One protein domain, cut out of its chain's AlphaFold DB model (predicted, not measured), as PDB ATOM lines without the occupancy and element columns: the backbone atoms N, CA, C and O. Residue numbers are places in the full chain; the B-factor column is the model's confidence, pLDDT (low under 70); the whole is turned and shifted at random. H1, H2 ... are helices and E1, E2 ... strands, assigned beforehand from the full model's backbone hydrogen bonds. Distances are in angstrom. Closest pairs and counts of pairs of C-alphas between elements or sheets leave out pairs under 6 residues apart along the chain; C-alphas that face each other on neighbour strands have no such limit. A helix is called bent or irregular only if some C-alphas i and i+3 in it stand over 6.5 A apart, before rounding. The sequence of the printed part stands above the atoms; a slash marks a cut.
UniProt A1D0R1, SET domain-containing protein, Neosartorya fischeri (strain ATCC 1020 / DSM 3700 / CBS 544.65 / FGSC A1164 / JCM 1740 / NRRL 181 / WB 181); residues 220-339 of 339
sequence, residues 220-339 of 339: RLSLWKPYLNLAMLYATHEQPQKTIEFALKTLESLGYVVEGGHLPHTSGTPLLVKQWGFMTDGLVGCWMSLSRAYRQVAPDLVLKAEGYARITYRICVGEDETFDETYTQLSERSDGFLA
ATOM      1  N   ARG A 220      15.982 -51.338 -38.821       94.25
ATOM      2  CA  ARG A 220      14.578 -50.949 -38.989       94.25
ATOM      3  C   ARG A 220      14.361 -50.357 -40.383       94.25
ATOM      4  O   ARG A 220      14.123 -49.159 -40.546       94.25
ATOM      5  N   LEU A 221      14.433 -51.208 -41.408       90.38
ATOM      6  CA  LEU A 221      14.462 -50.799 -42.823       90.38
ATOM      7  C   LEU A 221      13.269 -49.936 -43.284       90.38
ATOM      8  O   LEU A 221      13.387 -49.220 -44.272       90.38
ATOM      9  N   SER A 222      12.122 -49.948 -42.599       89.50
ATOM     10  CA  SER A 222      10.995 -49.071 -42.971       89.50
ATOM     11  C   SER A 222      11.110 -47.635 -42.440       89.50
ATOM     12  O   SER A 222      10.315 -46.786 -42.838       89.50
ATOM     13  N   LEU A 223      12.056 -47.347 -41.538       93.12
ATOM     14  CA  LEU A 223      12.200 -46.033 -40.899       93.12
ATOM     15  C   LEU A 223      13.205 -45.112 -41.604       93.12
ATOM     16  O   LEU A 223      12.997 -43.897 -41.619       93.12
ATOM     17  N   TRP A 224      14.259 -45.660 -42.220       93.81
ATOM     18  CA  TRP A 224      15.383 -44.849 -42.708       93.81
ATOM     19  C   TRP A 224      14.971 -43.830 -43.773       93.81
ATOM     20  O   TRP A 224      15.326 -42.660 -43.671       93.81
ATOM     21  N   LYS A 225      14.197 -44.237 -44.790       91.44
ATOM     22  CA  LYS A 225      13.844 -43.345 -45.905       91.44
ATOM     23  C   LYS A 225      12.926 -42.206 -45.445       91.44
ATOM     24  O   LYS A 225      13.213 -41.059 -45.785       91.44
ATOM     25  N   PRO A 226      11.874 -42.455 -44.640       93.38
ATOM     26  CA  PRO A 226      11.111 -41.384 -44.007       93.38
ATOM     27  C   PRO A 226      11.936 -40.437 -43.123       93.38
ATOM     28  O   PRO A 226      11.742 -39.224 -43.218       93.38
ATOM     29  N   TYR A 227      12.854 -40.953 -42.293       96.75
ATOM     30  CA  TYR A 227      13.737 -40.098 -41.490       96.75
ATOM     31  C   TYR A 227      14.650 -39.246 -42.372       96.75
ATOM     32  O   TYR A 227      14.758 -38.041 -42.145       96.75
ATOM     33  N   LEU A 228      15.219 -39.824 -43.432       95.69
ATOM     34  CA  LEU A 228      16.063 -39.095 -44.373       95.69
ATOM     35  C   LEU A 228      15.278 -37.981 -45.069       95.69
ATOM     36  O   LEU A 228      15.745 -36.847 -45.153       95.69
ATOM     37  N   ASN A 229      14.058 -38.277 -45.519       93.56
ATOM     38  CA  ASN A 229      13.184 -37.288 -46.141       93.56
ATOM     39  C   ASN A 229      12.829 -36.149 -45.167       93.56
ATOM     40  O   ASN A 229      12.802 -34.989 -45.580       93.56
ATOM     41  N   LEU A 230      12.587 -36.445 -43.882       94.94
ATOM     42  CA  LEU A 230      12.406 -35.409 -42.858       94.94
ATOM     43  C   LEU A 230      13.672 -34.573 -42.662       94.94
ATOM     44  O   LEU A 230      13.574 -33.350 -42.627       94.94
ATOM     45  N   ALA A 231      14.849 -35.197 -42.580       96.88
ATOM     46  CA  ALA A 231      16.115 -34.479 -42.456       96.88
ATOM     47  C   ALA A 231      16.323 -33.500 -43.624       96.88
ATOM     48  O   ALA A 231      16.659 -32.334 -43.400       96.88
ATOM     49  N   MET A 232      16.033 -33.936 -44.859       94.19
ATOM     50  CA  MET A 232      16.085 -33.082 -46.050       94.19
ATOM     51  C   MET A 232      15.054 -31.952 -45.997       94.19
ATOM     52  O   MET A 232      15.368 -30.809 -46.334       94.19
ATOM     53  N   LEU A 233      13.835 -32.237 -45.534       93.50
ATOM     54  CA  LEU A 233      12.800 -31.223 -45.368       93.50
ATOM     55  C   LEU A 233      13.218 -30.171 -44.334       93.50
ATOM     56  O   LEU A 233      13.088 -28.984 -44.598       93.50
ATOM     57  N   TYR A 234      13.776 -30.560 -43.192       95.88
ATOM     58  CA  TYR A 234      14.290 -29.597 -42.215       95.88
ATOM     59  C   TYR A 234      15.497 -28.813 -42.734       95.88
ATOM     60  O   TYR A 234      15.605 -27.619 -42.460       95.88
ATOM     61  N   ALA A 235      16.344 -29.441 -43.553       94.88
ATOM     62  CA  ALA A 235      17.498 -28.777 -44.150       94.88
ATOM     63  C   ALA A 235      17.075 -27.677 -45.135       94.88
ATOM     64  O   ALA A 235      17.644 -26.590 -45.117       94.88
ATOM     65  N   THR A 236      16.035 -27.918 -45.943       92.06
ATOM     66  CA  THR A 236      15.468 -26.895 -46.847       92.06
ATOM     67  C   THR A 236      14.787 -25.742 -46.105       92.06
ATOM     68  O   THR A 236      14.627 -24.666 -46.670       92.06
ATOM     69  N   HIS A 237      14.411 -25.943 -44.838       92.88
ATOM     70  CA  HIS A 237      13.876 -24.905 -43.954       92.88
ATOM     71  C   HIS A 237      14.935 -24.285 -43.033       92.88
ATOM     72  O   HIS A 237      14.560 -23.585 -42.095       92.88
ATOM     73  N   GLU A 238      16.222 -24.567 -43.264       94.06
ATOM     74  CA  GLU A 238      17.342 -24.038 -42.476       94.06
ATOM     75  C   GLU A 238      17.216 -24.317 -40.965       94.06
ATOM     76  O   GLU A 238      17.529 -23.475 -40.129       94.06
ATOM     77  N   GLN A 239      16.754 -25.519 -40.597       96.88
ATOM     78  CA  GLN A 239      16.640 -25.961 -39.201       96.88
ATOM     79  C   GLN A 239      17.733 -26.987 -38.859       96.88
ATOM     80  O   GLN A 239      17.448 -28.191 -38.818       96.88
ATOM     81  N   PRO A 240      18.985 -26.557 -38.597       97.25
ATOM     82  CA  PRO A 240      20.128 -27.462 -38.489       97.25
ATOM     83  C   PRO A 240      19.981 -28.486 -37.359       97.25
ATOM     84  O   PRO A 240      20.349 -29.641 -37.544       97.25
ATOM     85  N   GLN A 241      19.387 -28.117 -36.219       97.94
ATOM     86  CA  GLN A 241      19.198 -29.039 -35.093       97.94
ATOM     87  C   GLN A 241      18.291 -30.215 -35.473       97.94
ATOM     88  O   GLN A 241      18.613 -31.365 -35.185       97.94
ATOM     89  N   LYS A 242      17.183 -29.930 -36.167       97.81
ATOM     90  CA  LYS A 242      16.238 -30.948 -36.639       97.81
ATOM     91  C   LYS A 242      16.809 -31.767 -37.794       97.81
ATOM     92  O   LYS A 242      16.595 -32.975 -37.840       97.81
ATOM     93  N   THR A 243      17.572 -31.146 -38.696       98.38
ATOM     94  CA  THR A 243      18.319 -31.877 -39.728       98.38
ATOM     95  C   THR A 243      19.270 -32.892 -39.103       98.38
ATOM     96  O   THR A 243      19.245 -34.050 -39.508       98.38
ATOM     97  N   ILE A 244      20.054 -32.487 -38.098       98.75
ATOM     98  CA  ILE A 244      20.992 -33.373 -37.395       98.75
ATOM     99  C   ILE A 244      20.245 -34.500 -36.682       98.75
ATOM    100  O   ILE A 244      20.587 -35.661 -36.883       98.75
ATOM    101  N   GLU A 245      19.190 -34.176 -35.924       98.44
ATOM    102  CA  GLU A 245      18.359 -35.164 -35.222       98.44
ATOM    103  C   GLU A 245      17.877 -36.273 -36.174       98.44
ATOM    104  O   GLU A 245      18.079 -37.459 -35.917       98.44
ATOM    105  N   PHE A 246      17.263 -35.905 -37.302       98.44
ATOM    106  CA  PHE A 246      16.679 -36.886 -38.217       98.44
ATOM    107  C   PHE A 246      17.694 -37.574 -39.131       98.44
ATOM    108  O   PHE A 246      17.483 -38.726 -39.517       98.44
ATOM    109  N   ALA A 247      18.804 -36.918 -39.468       98.69
ATOM    110  CA  ALA A 247      19.885 -37.566 -40.200       98.69
ATOM    111  C   ALA A 247      20.583 -38.629 -39.332       98.69
ATOM    112  O   ALA A 247      20.829 -39.733 -39.811       98.69
ATOM    113  N   LEU A 248      20.808 -38.365 -38.040       98.75
ATOM    114  CA  LEU A 248      21.325 -39.380 -37.114       98.75
ATOM    115  C   LEU A 248      20.319 -40.519 -36.909       98.75
ATOM    116  O   LEU A 248      20.697 -41.673 -37.085       98.75
ATOM    117  N   LYS A 249      19.024 -40.223 -36.716       98.50
ATOM    118  CA  LYS A 249      17.966 -41.257 -36.675       98.50
ATOM    119  C   LYS A 249      17.902 -42.110 -37.946       98.50
ATOM    120  O   LYS A 249      17.579 -43.295 -37.882       98.50
ATOM    121  N   THR A 250      18.219 -41.536 -39.109       98.44
ATOM    122  CA  THR A 250      18.336 -42.297 -40.366       98.44
ATOM    123  C   THR A 250      19.426 -43.357 -40.245       98.44
ATOM    124  O   THR A 250      19.158 -44.532 -40.494       98.44
ATOM    125  N   LEU A 251      20.630 -42.956 -39.831       98.69
ATOM    126  CA  LEU A 251      21.770 -43.855 -39.641       98.69
ATOM    127  C   LEU A 251      21.465 -44.905 -38.562       98.69
ATOM    128  O   LEU A 251      21.607 -46.102 -38.805       98.69
ATOM    129  N   GLU A 252      20.969 -44.485 -37.403       98.50
ATOM    130  CA  GLU A 252      20.616 -45.374 -36.290       98.50
ATOM    131  C   GLU A 252      19.567 -46.408 -36.691       98.50
ATOM    132  O   GLU A 252      19.712 -47.586 -36.377       98.50
ATOM    133  N   SER A 253      18.544 -46.011 -37.456       97.75
ATOM    134  CA  SER A 253      17.524 -46.944 -37.944       97.75
ATOM    135  C   SER A 253      18.097 -48.033 -38.853       97.75
ATOM    136  O   SER A 253      17.517 -49.111 -38.946       97.75
ATOM    137  N   LEU A 254      19.241 -47.790 -39.491       97.19
ATOM    138  CA  LEU A 254      19.964 -48.769 -40.302       97.19
ATOM    139  C   LEU A 254      21.000 -49.561 -39.493       97.19
ATOM    140  O   LEU A 254      21.722 -50.371 -40.064       97.19
ATOM    141  N   GLY A 255      21.066 -49.358 -38.179       97.69
ATOM    142  CA  GLY A 255      21.965 -50.067 -37.277       97.69
ATOM    143  C   GLY A 255      23.345 -49.439 -37.126       97.69
ATOM    144  O   GLY A 255      24.252 -50.096 -36.618       97.69
ATOM    145  N   TYR A 256      23.523 -48.180 -37.538       98.56
ATOM    146  CA  TYR A 256      24.731 -47.437 -37.194       98.56
ATOM    147  C   TYR A 256      24.732 -47.071 -35.708       98.56
ATOM    148  O   TYR A 256      23.701 -46.700 -35.149       98.56
ATOM    149  N   VAL A 257      25.916 -47.078 -35.100       98.44
ATOM    150  CA  VAL A 257      26.154 -46.485 -33.778       98.44
ATOM    151  C   VAL A 257      27.085 -45.295 -33.965       98.44
ATOM    152  O   VAL A 257      28.259 -45.466 -34.305       98.44
ATOM    153  N   VAL A 258      26.545 -44.086 -33.787       98.25
ATOM    154  CA  VAL A 258      27.258 -42.821 -34.004       98.25
ATOM    155  C   VAL A 258      27.401 -42.065 -32.685       98.25
ATOM    156  O   VAL A 258      26.417 -41.714 -32.041       98.25
ATOM    157  N   GLU A 259      28.638 -41.769 -32.302       97.69
ATOM    158  CA  GLU A 259      28.973 -40.983 -31.115       97.69
ATOM    159  C   GLU A 259      29.435 -39.573 -31.500       97.69
ATOM    160  O   GLU A 259      30.013 -39.359 -32.567       97.69
ATOM    161  N   GLY A 260      29.183 -38.602 -30.618       96.44
ATOM    162  CA  GLY A 260      29.673 -37.225 -30.767       96.44
ATOM    163  C   GLY A 260      29.000 -36.392 -31.865       96.44
ATOM    164  O   GLY A 260      29.449 -35.285 -32.127       96.44
ATOM    165  N   GLY A 261      27.944 -36.901 -32.512       95.31
ATOM    166  CA  GLY A 261      27.169 -36.152 -33.515       95.31
ATOM    167  C   GLY A 261      25.919 -35.444 -32.982       95.31
ATOM    168  O   GLY A 261      25.413 -34.514 -33.603       95.31
ATOM    169  N   HIS A 262      25.396 -35.877 -31.836       96.38
ATOM    170  CA  HIS A 262      24.174 -35.312 -31.264       96.38
ATOM    171  C   HIS A 262      24.399 -33.915 -30.674       96.38
ATOM    172  O   HIS A 262      25.490 -33.578 -30.220       96.38
ATOM    173  N   LEU A 263      23.332 -33.113 -30.640       95.06
ATOM    174  CA  LEU A 263      23.323 -31.809 -29.978       95.06
ATOM    175  C   LEU A 263      22.730 -31.905 -28.559       95.06
ATOM    176  O   LEU A 263      21.815 -32.704 -28.352       95.06
ATOM    177  N   PRO A 264      23.174 -31.061 -27.602       93.75
ATOM    178  CA  PRO A 264      24.196 -30.015 -27.742       93.75
ATOM    179  C   PRO A 264      25.616 -30.585 -27.895       93.75
ATOM    180  O   PRO A 264      26.003 -31.506 -27.181       93.75
ATOM    181  N   HIS A 265      26.395 -30.017 -28.821       93.12
ATOM    182  CA  HIS A 265      27.770 -30.447 -29.080       93.12
ATOM    183  C   HIS A 265      28.750 -29.815 -28.090       93.12
ATOM    184  O   HIS A 265      28.690 -28.612 -27.829       93.12
ATOM    185  N   THR A 266      29.682 -30.616 -27.578       93.19
ATOM    186  CA  THR A 266      30.802 -30.130 -26.766       93.19
ATOM    187  C   THR A 266      32.055 -30.106 -27.631       93.19
ATOM    188  O   THR A 266      32.536 -31.164 -28.039       93.19
ATOM    189  N   SER A 267      32.586 -28.907 -27.893       90.94
ATOM    190  CA  SER A 267      33.759 -28.713 -28.757       90.94
ATOM    191  C   SER A 267      34.918 -29.636 -28.367       90.94
ATOM    192  O   SER A 267      35.235 -29.785 -27.185       90.94
ATOM    193  N   GLY A 268      35.527 -30.275 -29.367       89.06
ATOM    194  CA  GLY A 268      36.588 -31.266 -29.173       89.06
ATOM    195  C   GLY A 268      36.095 -32.709 -29.009       89.06
ATOM    196  O   GLY A 268      36.907 -33.629 -29.096       89.06
ATOM    197  N   THR A 269      34.787 -32.939 -28.842       94.88
ATOM    198  CA  THR A 269      34.211 -34.293 -28.916       94.88
ATOM    199  C   THR A 269      34.231 -34.771 -30.373       94.88
ATOM    200  O   THR A 269      33.673 -34.099 -31.237       94.88
ATOM    201  N   PRO A 270      34.867 -35.903 -30.711       95.69
ATOM    202  CA  PRO A 270      34.952 -36.344 -32.098       95.69
ATOM    203  C   PRO A 270      33.654 -37.012 -32.570       95.69
ATOM    204  O   PRO A 270      33.037 -37.776 -31.832       95.69
ATOM    205  N   LEU A 271      33.303 -36.815 -33.845       98.19
ATOM    206  CA  LEU A 271      32.257 -37.587 -34.522       98.19
ATOM    207  C   LEU A 271      32.791 -38.973 -34.926       98.19
ATOM    208  O   LEU A 271      33.651 -39.100 -35.812       98.19
ATOM    209  N   LEU A 272      32.270 -40.026 -34.303       98.12
ATOM    210  CA  LEU A 272      32.751 -41.399 -34.467       98.12
ATOM    211  C   LEU A 272      31.628 -42.341 -34.900       98.12
ATOM    212  O   LEU A 272      30.604 -42.435 -34.234       98.12
ATOM    213  N   VAL A 273      31.855 -43.092 -35.978       98.38
ATOM    214  CA  VAL A 273      31.057 -44.282 -36.298       98.38
ATOM    215  C   VAL A 273      31.701 -45.456 -35.566       98.38
ATOM    216  O   VAL A 273      32.797 -45.877 -35.925       98.38
ATOM    217  N   LYS A 274      31.055 -45.935 -34.499       97.94
ATOM    218  CA  LYS A 274      31.499 -47.105 -33.718       97.94
ATOM    219  C   LYS A 274      31.069 -48.419 -34.349       97.94
ATOM    220  O   LYS A 274      31.760 -49.418 -34.208       97.94
ATOM    221  N   GLN A 275      29.928 -48.390 -35.025       97.81
ATOM    222  CA  GLN A 275      29.390 -49.504 -35.782       97.81
ATOM    223  C   GLN A 275      28.801 -48.951 -37.073       97.81
ATOM    224  O   GLN A 275      27.980 -48.029 -37.045       97.81
ATOM    225  N   TRP A 276      29.234 -49.514 -38.195       98.00
ATOM    226  CA  TRP A 276      28.602 -49.291 -39.487       98.00
ATOM    227  C   TRP A 276      27.319 -50.115 -39.571       98.00
ATOM    228  O   TRP A 276      27.263 -51.229 -39.059       98.00
ATOM    229  N   GLY A 277      26.293 -49.558 -40.201       95.56
ATOM    230  CA  GLY A 277      25.022 -50.242 -40.391       95.56
ATOM    231  C   GLY A 277      24.793 -50.705 -41.824       95.56
ATOM    232  O   GLY A 277      25.689 -50.784 -42.665       95.56
ATOM    233  N   PHE A 278      23.526 -50.975 -42.104       94.50
ATOM    234  CA  PHE A 278      23.020 -51.340 -43.411       94.50
ATOM    235  C   PHE A 278      23.260 -50.209 -44.429       94.50
ATOM    236  O   PHE A 278      22.787 -49.084 -44.264       94.50
ATOM    237  N   MET A 279      23.981 -50.516 -45.508       94.19
ATOM    238  CA  MET A 279      24.479 -49.526 -46.467       94.19
ATOM    239  C   MET A 279      23.487 -49.232 -47.600       94.19
ATOM    240  O   MET A 279      23.031 -50.145 -48.277       94.19
ATOM    241  N   THR A 280      23.211 -47.963 -47.902       92.56
ATOM    242  CA  THR A 280      22.374 -47.563 -49.051       92.56
ATOM    243  C   THR A 280      22.864 -46.256 -49.674       92.56
ATOM    244  O   THR A 280      23.497 -45.445 -49.001       92.56
ATOM    245  N   ASP A 281      22.580 -46.038 -50.960       93.00
ATOM    246  CA  ASP A 281      23.065 -44.887 -51.739       93.00
ATOM    247  C   ASP A 281      22.698 -43.543 -51.103       93.00
ATOM    248  O   ASP A 281      23.526 -42.634 -51.045       93.00
ATOM    249  N   GLY A 282      21.495 -43.449 -50.529       94.31
ATOM    250  CA  GLY A 282      21.011 -42.231 -49.875       94.31
ATOM    251  C   GLY A 282      21.841 -41.782 -48.666       94.31
ATOM    252  O   GLY A 282      21.699 -40.640 -48.228       94.31
ATOM    253  N   LEU A 283      22.717 -42.636 -48.123       97.44
ATOM    254  CA  LEU A 283      23.547 -42.282 -46.971       97.44
ATOM    255  C   LEU A 283      24.688 -41.328 -47.313       97.44
ATOM    256  O   LEU A 283      25.125 -40.598 -46.426       97.44
ATOM    257  N   VAL A 284      25.121 -41.256 -48.578       98.12
ATOM    258  CA  VAL A 284      26.082 -40.221 -48.994       98.12
ATOM    259  C   VAL A 284      25.459 -38.842 -48.775       98.12
ATOM    260  O   VAL A 284      26.021 -38.003 -48.072       98.12
ATOM    261  N   GLY A 285      24.233 -38.659 -49.274       97.12
ATOM    262  CA  GLY A 285      23.447 -37.447 -49.064       97.12
ATOM    263  C   GLY A 285      23.122 -37.167 -47.593       97.12
ATOM    264  O   GLY A 285      23.151 -36.017 -47.156       97.12
ATOM    265  N   CYS A 286      22.878 -38.214 -46.797       98.44
ATOM    266  CA  CYS A 286      22.683 -38.093 -45.351       98.44
ATOM    267  C   CYS A 286      23.908 -37.460 -44.666       98.44
ATOM    268  O   CYS A 286      23.774 -36.432 -43.997       98.44
ATOM    269  N   TRP A 287      25.109 -37.997 -44.902       98.69
ATOM    270  CA  TRP A 287      26.352 -37.451 -44.347       98.69
ATOM    271  C   TRP A 287      26.675 -36.044 -44.860       98.69
ATOM    272  O   TRP A 287      27.110 -35.189 -44.084       98.69
ATOM    273  N   MET A 288      26.408 -35.765 -46.138       98.44
ATOM    274  CA  MET A 288      26.567 -34.421 -46.702       98.44
ATOM    275  C   MET A 288      25.633 -33.404 -46.040       98.44
ATOM    276  O   MET A 288      26.068 -32.297 -45.711       98.44
ATOM    277  N   SER A 289      24.385 -33.791 -45.759       98.06
ATOM    278  CA  SER A 289      23.430 -32.938 -45.045       98.06
ATOM    279  C   SER A 289      23.844 -32.673 -43.593       98.06
ATOM    280  O   SER A 289      23.711 -31.543 -43.119       98.06
ATOM    281  N   LEU A 290      24.423 -33.674 -42.912       98.50
ATOM    282  CA  LEU A 290      25.018 -33.514 -41.584       98.50
ATOM    283  C   LEU A 290      26.174 -32.517 -41.623       98.50
ATOM    284  O   LEU A 290      26.181 -31.568 -40.846       98.50
ATOM    285  N   SER A 291      27.106 -32.680 -42.566       98.12
ATOM    286  CA  SER A 291      28.228 -31.754 -42.753       98.12
ATOM    287  C   SER A 291      27.748 -30.307 -42.954       98.12
ATOM    288  O   SER A 291      28.227 -29.385 -42.285       98.12
ATOM    289  N   ARG A 292      26.717 -30.097 -43.785       97.12
ATOM    290  CA  ARG A 292      26.119 -28.771 -44.004       97.12
ATOM    291  C   ARG A 292      25.456 -28.207 -42.745       97.12
ATOM    292  O   ARG A 292      25.642 -27.027 -42.449       97.12
ATOM    293  N   ALA A 293      24.698 -29.018 -42.007       97.75
ATOM    294  CA  ALA A 293      24.021 -28.586 -40.784       97.75
ATOM    295  C   ALA A 293      25.018 -28.264 -39.657       97.75
ATOM    296  O   ALA A 293      24.892 -27.228 -39.000       97.75
ATOM    297  N   TYR A 294      26.057 -29.088 -39.483       98.00
ATOM    298  CA  TYR A 294      27.114 -28.869 -38.495       98.00
ATOM    299  C   TYR A 294      27.862 -27.553 -38.702       98.00
ATOM    300  O   TYR A 294      28.249 -26.931 -37.719       98.00
ATOM    301  N   ARG A 295      27.981 -27.042 -39.934       96.00
ATOM    302  CA  ARG A 295      28.598 -25.727 -40.190       96.00
ATOM    303  C   ARG A 295      27.985 -24.597 -39.353       96.00
ATOM    304  O   ARG A 295      28.683 -23.641 -39.034       96.00
ATOM    305  N   GLN A 296      26.703 -24.700 -39.006       95.19
ATOM    306  CA  GLN A 296      25.987 -23.665 -38.258       95.19
ATOM    307  C   GLN A 296      26.089 -23.829 -36.736       95.19
ATOM    308  O   GLN A 296      25.956 -22.846 -36.014       95.19
ATOM    309  N   VAL A 297      26.284 -25.056 -36.240       96.81
ATOM    310  CA  VAL A 297      26.085 -25.387 -34.812       96.81
ATOM    311  C   VAL A 297      27.219 -26.195 -34.171       96.81
ATOM    312  O   VAL A 297      27.333 -26.201 -32.951       96.81
ATOM    313  N   ALA A 298      28.057 -26.862 -34.966       96.88
ATOM    314  CA  ALA A 298      29.201 -27.670 -34.534       96.88
ATOM    315  C   ALA A 298      30.293 -27.724 -35.636       96.88
ATOM    316  O   ALA A 298      30.500 -28.772 -36.256       96.88
ATOM    317  N   PRO A 299      30.964 -26.596 -35.962       96.31
ATOM    318  CA  PRO A 299      31.826 -26.498 -37.146       96.31
ATOM    319  C   PRO A 299      33.011 -27.479 -37.177       96.31
ATOM    320  O   PRO A 299      33.487 -27.836 -38.253       96.31
ATOM    321  N   ASP A 300      33.474 -27.942 -36.016       96.31
ATOM    322  CA  ASP A 300      34.542 -28.934 -35.865       96.31
ATOM    323  C   ASP A 300      34.152 -30.336 -36.372       96.31
ATOM    324  O   ASP A 300      35.030 -31.142 -36.686       96.31
ATOM    325  N   LEU A 301      32.855 -30.623 -36.542       98.00
ATOM    326  CA  LEU A 301      32.368 -31.911 -37.049       98.00
ATOM    327  C   LEU A 301      32.257 -31.980 -38.583       98.00
ATOM    328  O   LEU A 301      32.134 -33.074 -39.141       98.00
ATOM    329  N   VAL A 302      32.323 -30.838 -39.278       97.50
ATOM    330  CA  VAL A 302      32.056 -30.704 -40.728       97.50
ATOM    331  C   VAL A 302      32.951 -31.622 -41.562       97.50
ATOM    332  O   VAL A 302      32.457 -32.454 -42.325       97.50
ATOM    333  N   LEU A 303      34.272 -31.523 -41.377       97.56
ATOM    334  CA  LEU A 303      35.243 -32.310 -42.149       97.56
ATOM    335  C   LEU A 303      35.093 -33.811 -41.896       97.56
ATOM    336  O   LEU A 303      35.276 -34.624 -42.800       97.56
ATOM    337  N   LYS A 304      34.739 -34.194 -40.664       98.31
ATOM    338  CA  LYS A 304      34.569 -35.600 -40.304       98.31
ATOM    339  C   LYS A 304      33.306 -36.190 -40.932       98.31
ATOM    340  O   LYS A 304      33.363 -37.305 -41.446       98.31
ATOM    341  N   ALA A 305      32.203 -35.440 -40.942       98.50
ATOM    342  CA  ALA A 305      30.969 -35.837 -41.617       98.50
ATOM    343  C   ALA A 305      31.168 -35.974 -43.138       98.50
ATOM    344  O   ALA A 305      30.739 -36.966 -43.719       98.50
ATOM    345  N   GLU A 306      31.886 -35.044 -43.777       98.25
ATOM    346  CA  GLU A 306      32.243 -35.163 -45.199       98.25
ATOM    347  C   GLU A 306      33.164 -36.365 -45.469       98.25
ATOM    348  O   GLU A 306      32.968 -37.098 -46.437       98.25
ATOM    349  N   GLY A 307      34.115 -36.642 -44.573       98.44
ATOM    350  CA  GLY A 307      34.939 -37.850 -44.642       98.44
ATOM    351  C   GLY A 307      34.107 -39.138 -44.630       98.44
ATOM    352  O   GLY A 307      34.364 -40.043 -45.426       98.44
ATOM    353  N   TYR A 308      33.066 -39.220 -43.792       98.69
ATOM    354  CA  TYR A 308      32.135 -40.354 -43.821       98.69
ATOM    355  C   TYR A 308      31.280 -40.391 -45.091       98.69
ATOM    356  O   TYR A 308      31.004 -41.487 -45.587       98.69
ATOM    357  N   ALA A 309      30.921 -39.239 -45.669       98.62
ATOM    358  CA  ALA A 309      30.263 -39.186 -46.975       98.62
ATOM    359  C   ALA A 309      31.148 -39.802 -48.071       98.62
ATOM    360  O   ALA A 309      30.668 -40.646 -48.824       98.62
ATOM    361  N   ARG A 310      32.448 -39.467 -48.111       98.50
ATOM    362  CA  ARG A 310      33.413 -40.047 -49.066       98.50
ATOM    363  C   ARG A 310      33.599 -41.549 -48.884       98.50
ATOM    364  O   ARG A 310      33.573 -42.289 -49.862       98.50
ATOM    365  N   ILE A 311      33.724 -42.025 -47.642       98.25
ATOM    366  CA  ILE A 311      33.805 -43.469 -47.358       98.25
ATOM    367  C   ILE A 311      32.536 -44.178 -47.845       98.25
ATOM    368  O   ILE A 311      32.621 -45.197 -48.529       98.25
ATOM    369  N   THR A 312      31.366 -43.618 -47.534       98.25
ATOM    370  CA  THR A 312      30.065 -44.149 -47.964       98.25
ATOM    371  C   THR A 312      29.966 -44.180 -49.490       98.25
ATOM    372  O   THR A 312      29.555 -45.189 -50.059       98.25
ATOM    373  N   TYR A 313      30.408 -43.119 -50.168       97.75
ATOM    374  CA  TYR A 313      30.441 -43.042 -51.625       97.75
ATOM    375  C   TYR A 313      31.333 -44.126 -52.225       97.75
ATOM    376  O   TYR A 313      30.873 -44.881 -53.076       97.75
ATOM    377  N   ARG A 314      32.551 -44.301 -51.699       97.00
ATOM    378  CA  ARG A 314      33.472 -45.362 -52.127       97.00
ATOM    379  C   ARG A 314      32.864 -46.757 -51.984       97.00
ATOM    380  O   ARG A 314      33.131 -47.634 -52.800       97.00
ATOM    381  N   ILE A 315      32.044 -46.978 -50.956       96.19
ATOM    382  CA  ILE A 315      31.324 -48.242 -50.762       96.19
ATOM    383  C   ILE A 315      30.185 -48.417 -51.772       96.19
ATOM    384  O   ILE A 315      29.979 -49.525 -52.266       96.19
ATOM    385  N   CYS A 316      29.454 -47.355 -52.100       94.06
ATOM    386  CA  CYS A 316      28.340 -47.418 -53.047       94.06
ATOM    387  C   CYS A 316      28.793 -47.479 -54.516       94.06
ATOM    388  O   CYS A 316      28.169 -48.175 -55.318       94.06
ATOM    389  N   VAL A 317      29.866 -46.761 -54.856       94.25
ATOM    390  CA  VAL A 317      30.296 -46.489 -56.234       94.25
ATOM    391  C   VAL A 317      31.546 -47.270 -56.634       94.25
ATOM    392  O   VAL A 317      31.659 -47.645 -57.797       94.25
ATOM    393  N   GLY A 318      32.430 -47.587 -55.682       93.06
ATOM    394  CA  GLY A 318      33.656 -48.369 -55.904       93.06
ATOM    395  C   GLY A 318      34.951 -47.598 -55.826       93.06
ATOM    396  O   GLY A 318      36.013 -48.185 -55.641       93.06
ATOM    397  N   GLU A 319      34.825 -46.291 -55.943       93.25
ATOM    398  CA  GLU A 319      35.881 -45.310 -56.103       93.25
ATOM    399  C   GLU A 319      35.408 -44.018 -55.419       93.25
ATOM    400  O   GLU A 319      34.221 -43.889 -55.099       93.25
ATOM    401  N   ASP A 320      36.320 -43.107 -55.105       95.44
ATOM    402  CA  ASP A 320      35.991 -41.779 -54.566       95.44
ATOM    403  C   ASP A 320      36.678 -40.628 -55.304       95.44
ATOM    404  O   ASP A 320      36.504 -39.464 -54.943       95.44
ATOM    405  N   GLU A 321      37.399 -40.949 -56.369       95.81
ATOM    406  CA  GLU A 321      37.994 -40.038 -57.330       95.81
ATOM    407  C   GLU A 321      36.938 -39.130 -57.970       95.81
ATOM    408  O   GLU A 321      37.205 -37.956 -58.221       95.81
ATOM    409  N   THR A 322      35.721 -39.634 -58.175       95.75
ATOM    410  CA  THR A 322      34.612 -38.873 -58.761       95.75
ATOM    411  C   THR A 322      33.605 -38.347 -57.734       95.75
ATOM    412  O   THR A 322      32.530 -37.842 -58.093       95.75
ATOM    413  N   PHE A 323      33.952 -38.404 -56.442       97.56
ATOM    414  CA  PHE A 323      33.114 -37.873 -55.369       97.56
ATOM    415  C   PHE A 323      32.792 -36.394 -55.591       97.56
ATOM    416  O   PHE A 323      31.621 -36.038 -55.604       97.56
ATOM    417  N   ASP A 324      33.803 -35.554 -55.834       97.38
ATOM    418  CA  ASP A 324      33.640 -34.095 -55.961       97.38
ATOM    419  C   ASP A 324      32.892 -33.666 -57.231       97.38
ATOM    420  O   ASP A 324      32.322 -32.579 -57.300       97.38
ATOM    421  N   GLU A 325      32.850 -34.542 -58.233       96.31
ATOM    422  CA  GLU A 325      32.033 -34.366 -59.434       96.31
ATOM    423  C   GLU A 325      30.574 -34.803 -59.224       96.31
ATOM    424  O   GLU A 325      29.715 -34.527 -60.060       96.31
ATOM    425  N   THR A 326      30.290 -35.542 -58.148       96.56
ATOM    426  CA  THR A 326      28.961 -36.104 -57.853       96.56
ATOM    427  C   THR A 326      28.309 -35.439 -56.642       96.56
ATOM    428  O   THR A 326      27.085 -35.342 -56.572       96.56
ATOM    429  N   TYR A 327      29.108 -34.959 -55.694       97.75
ATOM    430  CA  TYR A 327      28.680 -34.293 -54.477       97.75
ATOM    431  C   TYR A 327      29.582 -33.104 -54.177       97.75
ATOM    432  O   TYR A 327      30.797 -33.167 -54.313       97.75
ATOM    433  N   THR A 328      28.992 -32.022 -53.683       95.25
ATOM    434  CA  THR A 328      29.736 -30.881 -53.164       95.25
ATOM    435  C   THR A 328      28.933 -30.139 -52.107       95.25
ATOM    436  O   THR A 328      27.706 -30.042 -52.155       95.25
ATOM    437  N   GLN A 329      29.646 -29.547 -51.152       89.75
ATOM    438  CA  GLN A 329      29.072 -28.656 -50.145       89.75
ATOM    439  C   GLN A 329      28.454 -27.379 -50.741       89.75
ATOM    440  O   GLN A 329      27.700 -26.690 -50.052       89.75
ATOM    441  N   LEU A 330      28.784 -27.062 -51.997       89.81
ATOM    442  CA  LEU A 330      28.273 -25.908 -52.737       89.81
ATOM    443  C   LEU A 330      26.977 -26.200 -53.509       89.81
ATOM    444  O   LEU A 330      26.443 -25.295 -54.142       89.81
ATOM    445  N   SER A 331      26.470 -27.437 -53.474       93.00
ATOM    446  CA  SER A 331      25.247 -27.790 -54.192       93.00
ATOM    447  C   SER A 331      24.044 -27.015 -53.646       93.00
ATOM    448  O   SER A 331      23.903 -26.780 -52.437       93.00
ATOM    449  N   GLU A 332      23.134 -26.655 -54.551       90.81
ATOM    450  CA  GLU A 332      21.826 -26.099 -54.198       90.81
ATOM    451  C   GLU A 332      20.978 -27.109 -53.413       90.81
ATOM    452  O   GLU A 332      20.142 -26.725 -52.592       90.81
ATOM    453  N   ARG A 333      21.222 -28.412 -53.609       92.44
ATOM    454  CA  ARG A 333      20.542 -29.471 -52.866       92.44
ATOM    455  C   ARG A 333      21.120 -29.616 -51.462       92.44
ATOM    456  O   ARG A 333      22.331 -29.576 -51.243       92.44
ATOM    457  N   SER A 334      20.246 -29.852 -50.488       91.69
ATOM    458  CA  SER A 334      20.631 -30.051 -49.084       91.69
ATOM    459  C   SER A 334      21.445 -31.324 -48.838       91.69
ATOM    460  O   SER A 334      22.190 -31.381 -47.861       91.69
ATOM    461  N   ASP A 335      21.331 -32.317 -49.720       93.31
ATOM    462  CA  ASP A 335      22.104 -33.562 -49.706       93.31
ATOM    463  C   ASP A 335      23.460 -33.447 -50.425       93.31
ATOM    464  O   ASP A 335      24.193 -34.426 -50.520       93.31
ATOM    465  N   GLY A 336      23.814 -32.267 -50.941       94.62
ATOM    466  CA  GLY A 336      25.090 -32.033 -51.612       94.62
ATOM    467  C   GLY A 336      25.186 -32.602 -53.030       94.62
ATOM    468  O   GLY A 336      26.208 -32.394 -53.671       94.62
ATOM    469  N   PHE A 337      24.174 -33.311 -53.536       96.19
ATOM    470  CA  PHE A 337      24.250 -34.006 -54.824       96.19
ATOM    471  C   PHE A 337      24.323 -33.027 -56.008       96.19
ATOM    472  O   PHE A 337      23.625 -32.010 -56.022       96.19
ATOM    473  N   LEU A 338      25.153 -33.336 -57.002       92.50
ATOM    474  CA  LEU A 338      25.283 -32.626 -58.274       92.50
ATOM    475  C   LEU A 338      24.518 -33.417 -59.343       92.50
ATOM    476  O   LEU A 338      24.955 -34.494 -59.756       92.50
ATOM    477  N   ALA A 339      23.344 -32.913 -59.727       72.88
ATOM    478  CA  ALA A 339      22.517 -33.524 -60.768       72.88
ATOM    479  C   ALA A 339      23.218 -33.434 -62.132       72.88
ATOM    480  O   ALA A 339      23.516 -32.290 -62.543       72.88
TER     481      ALA A 339
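Overview. This is residues 220 to 339 of the 339 residues of the protein "SET domain-containing protein" of Neosartorya fischeri (strain ATCC 1020 / DSM 3700 / CBS 544.65 / FGSC A1164 / JCM 1740 / NRRL 181 / WB 181) (UniProt A1D0R1). Two helical hairpins, H1 with H2 and H3 with H4, pack side by side with H3 in the middle, and a small hairpin of strands E1 and E2 lies by residues 248 to 252 of H2. The 120 printed residues run H1 H2 E1 E2 H3 H4 H5, mostly helix, with one antiparallel sheet, E1 - E2. The whole is compact, with a radius of gyration of the C-alphas of 12.9 A, and rounded, spanning 34 by 31 by 27 A.

Arrangement. E1, residues 257 to 259, and E2, residues 272 to 275, form a hairpin; N 257 and O 275 are 3.0 A apart, within hydrogen-bond range. H4, residues 299 to 317, is near E2. H3, residues 282 to 297, the hub, touches H4 at a shallow tilt of 8 degrees, opposite ways; their closest C-alphas, of Ser 291 and Val 302, are 4.5 A apart. H2, residues 240 to 253, touches H3 at 4.7 A between the C-alphas of Pro 240 and Ala 293. H1, residues 224 to 236, touches H2 at 4.4 A between those of Ala 231 and Thr 243. H1, H2 and H3 form an up and down bundle, each running against the one before. H1 and H4 are apart. H5, residues 323 to 326, is close to H4 but not clearly touching: the C-alphas of Arg 310 and Phe 323 are 6.7 A apart. Every O i to N i+4 pair is within hydrogen-bond range in H1 and H2, 10 of 12 in H3 and 13 of 15 in H4; H5 is too short for one.

Along the chain. H1 begins at C-alpha 224 (15.383, -44.849, -42.708) and is 18.4 A long; H2 is 19.7 A, E1 6.7 A, E2 8.9 A and H3 23.2 A. H4, 27.7 A, is irregular: C-alphas 300 and 303 are 7.2 A apart. H5, 5.2 A, ends at C-alpha 326 (28.961, -36.104, -57.853).

Size, cuts and confidence. The farthest C-alphas, of Thr 266 and Ala 339, are 35.2 A apart. The printed part has no cut; the link from E1 to E2, 12 residues, is long. Residues 327 to 339, up to the chain's last residue, hold no named element. Mean pLDDT of the printed part is 95.8, and no printed residue is under 70.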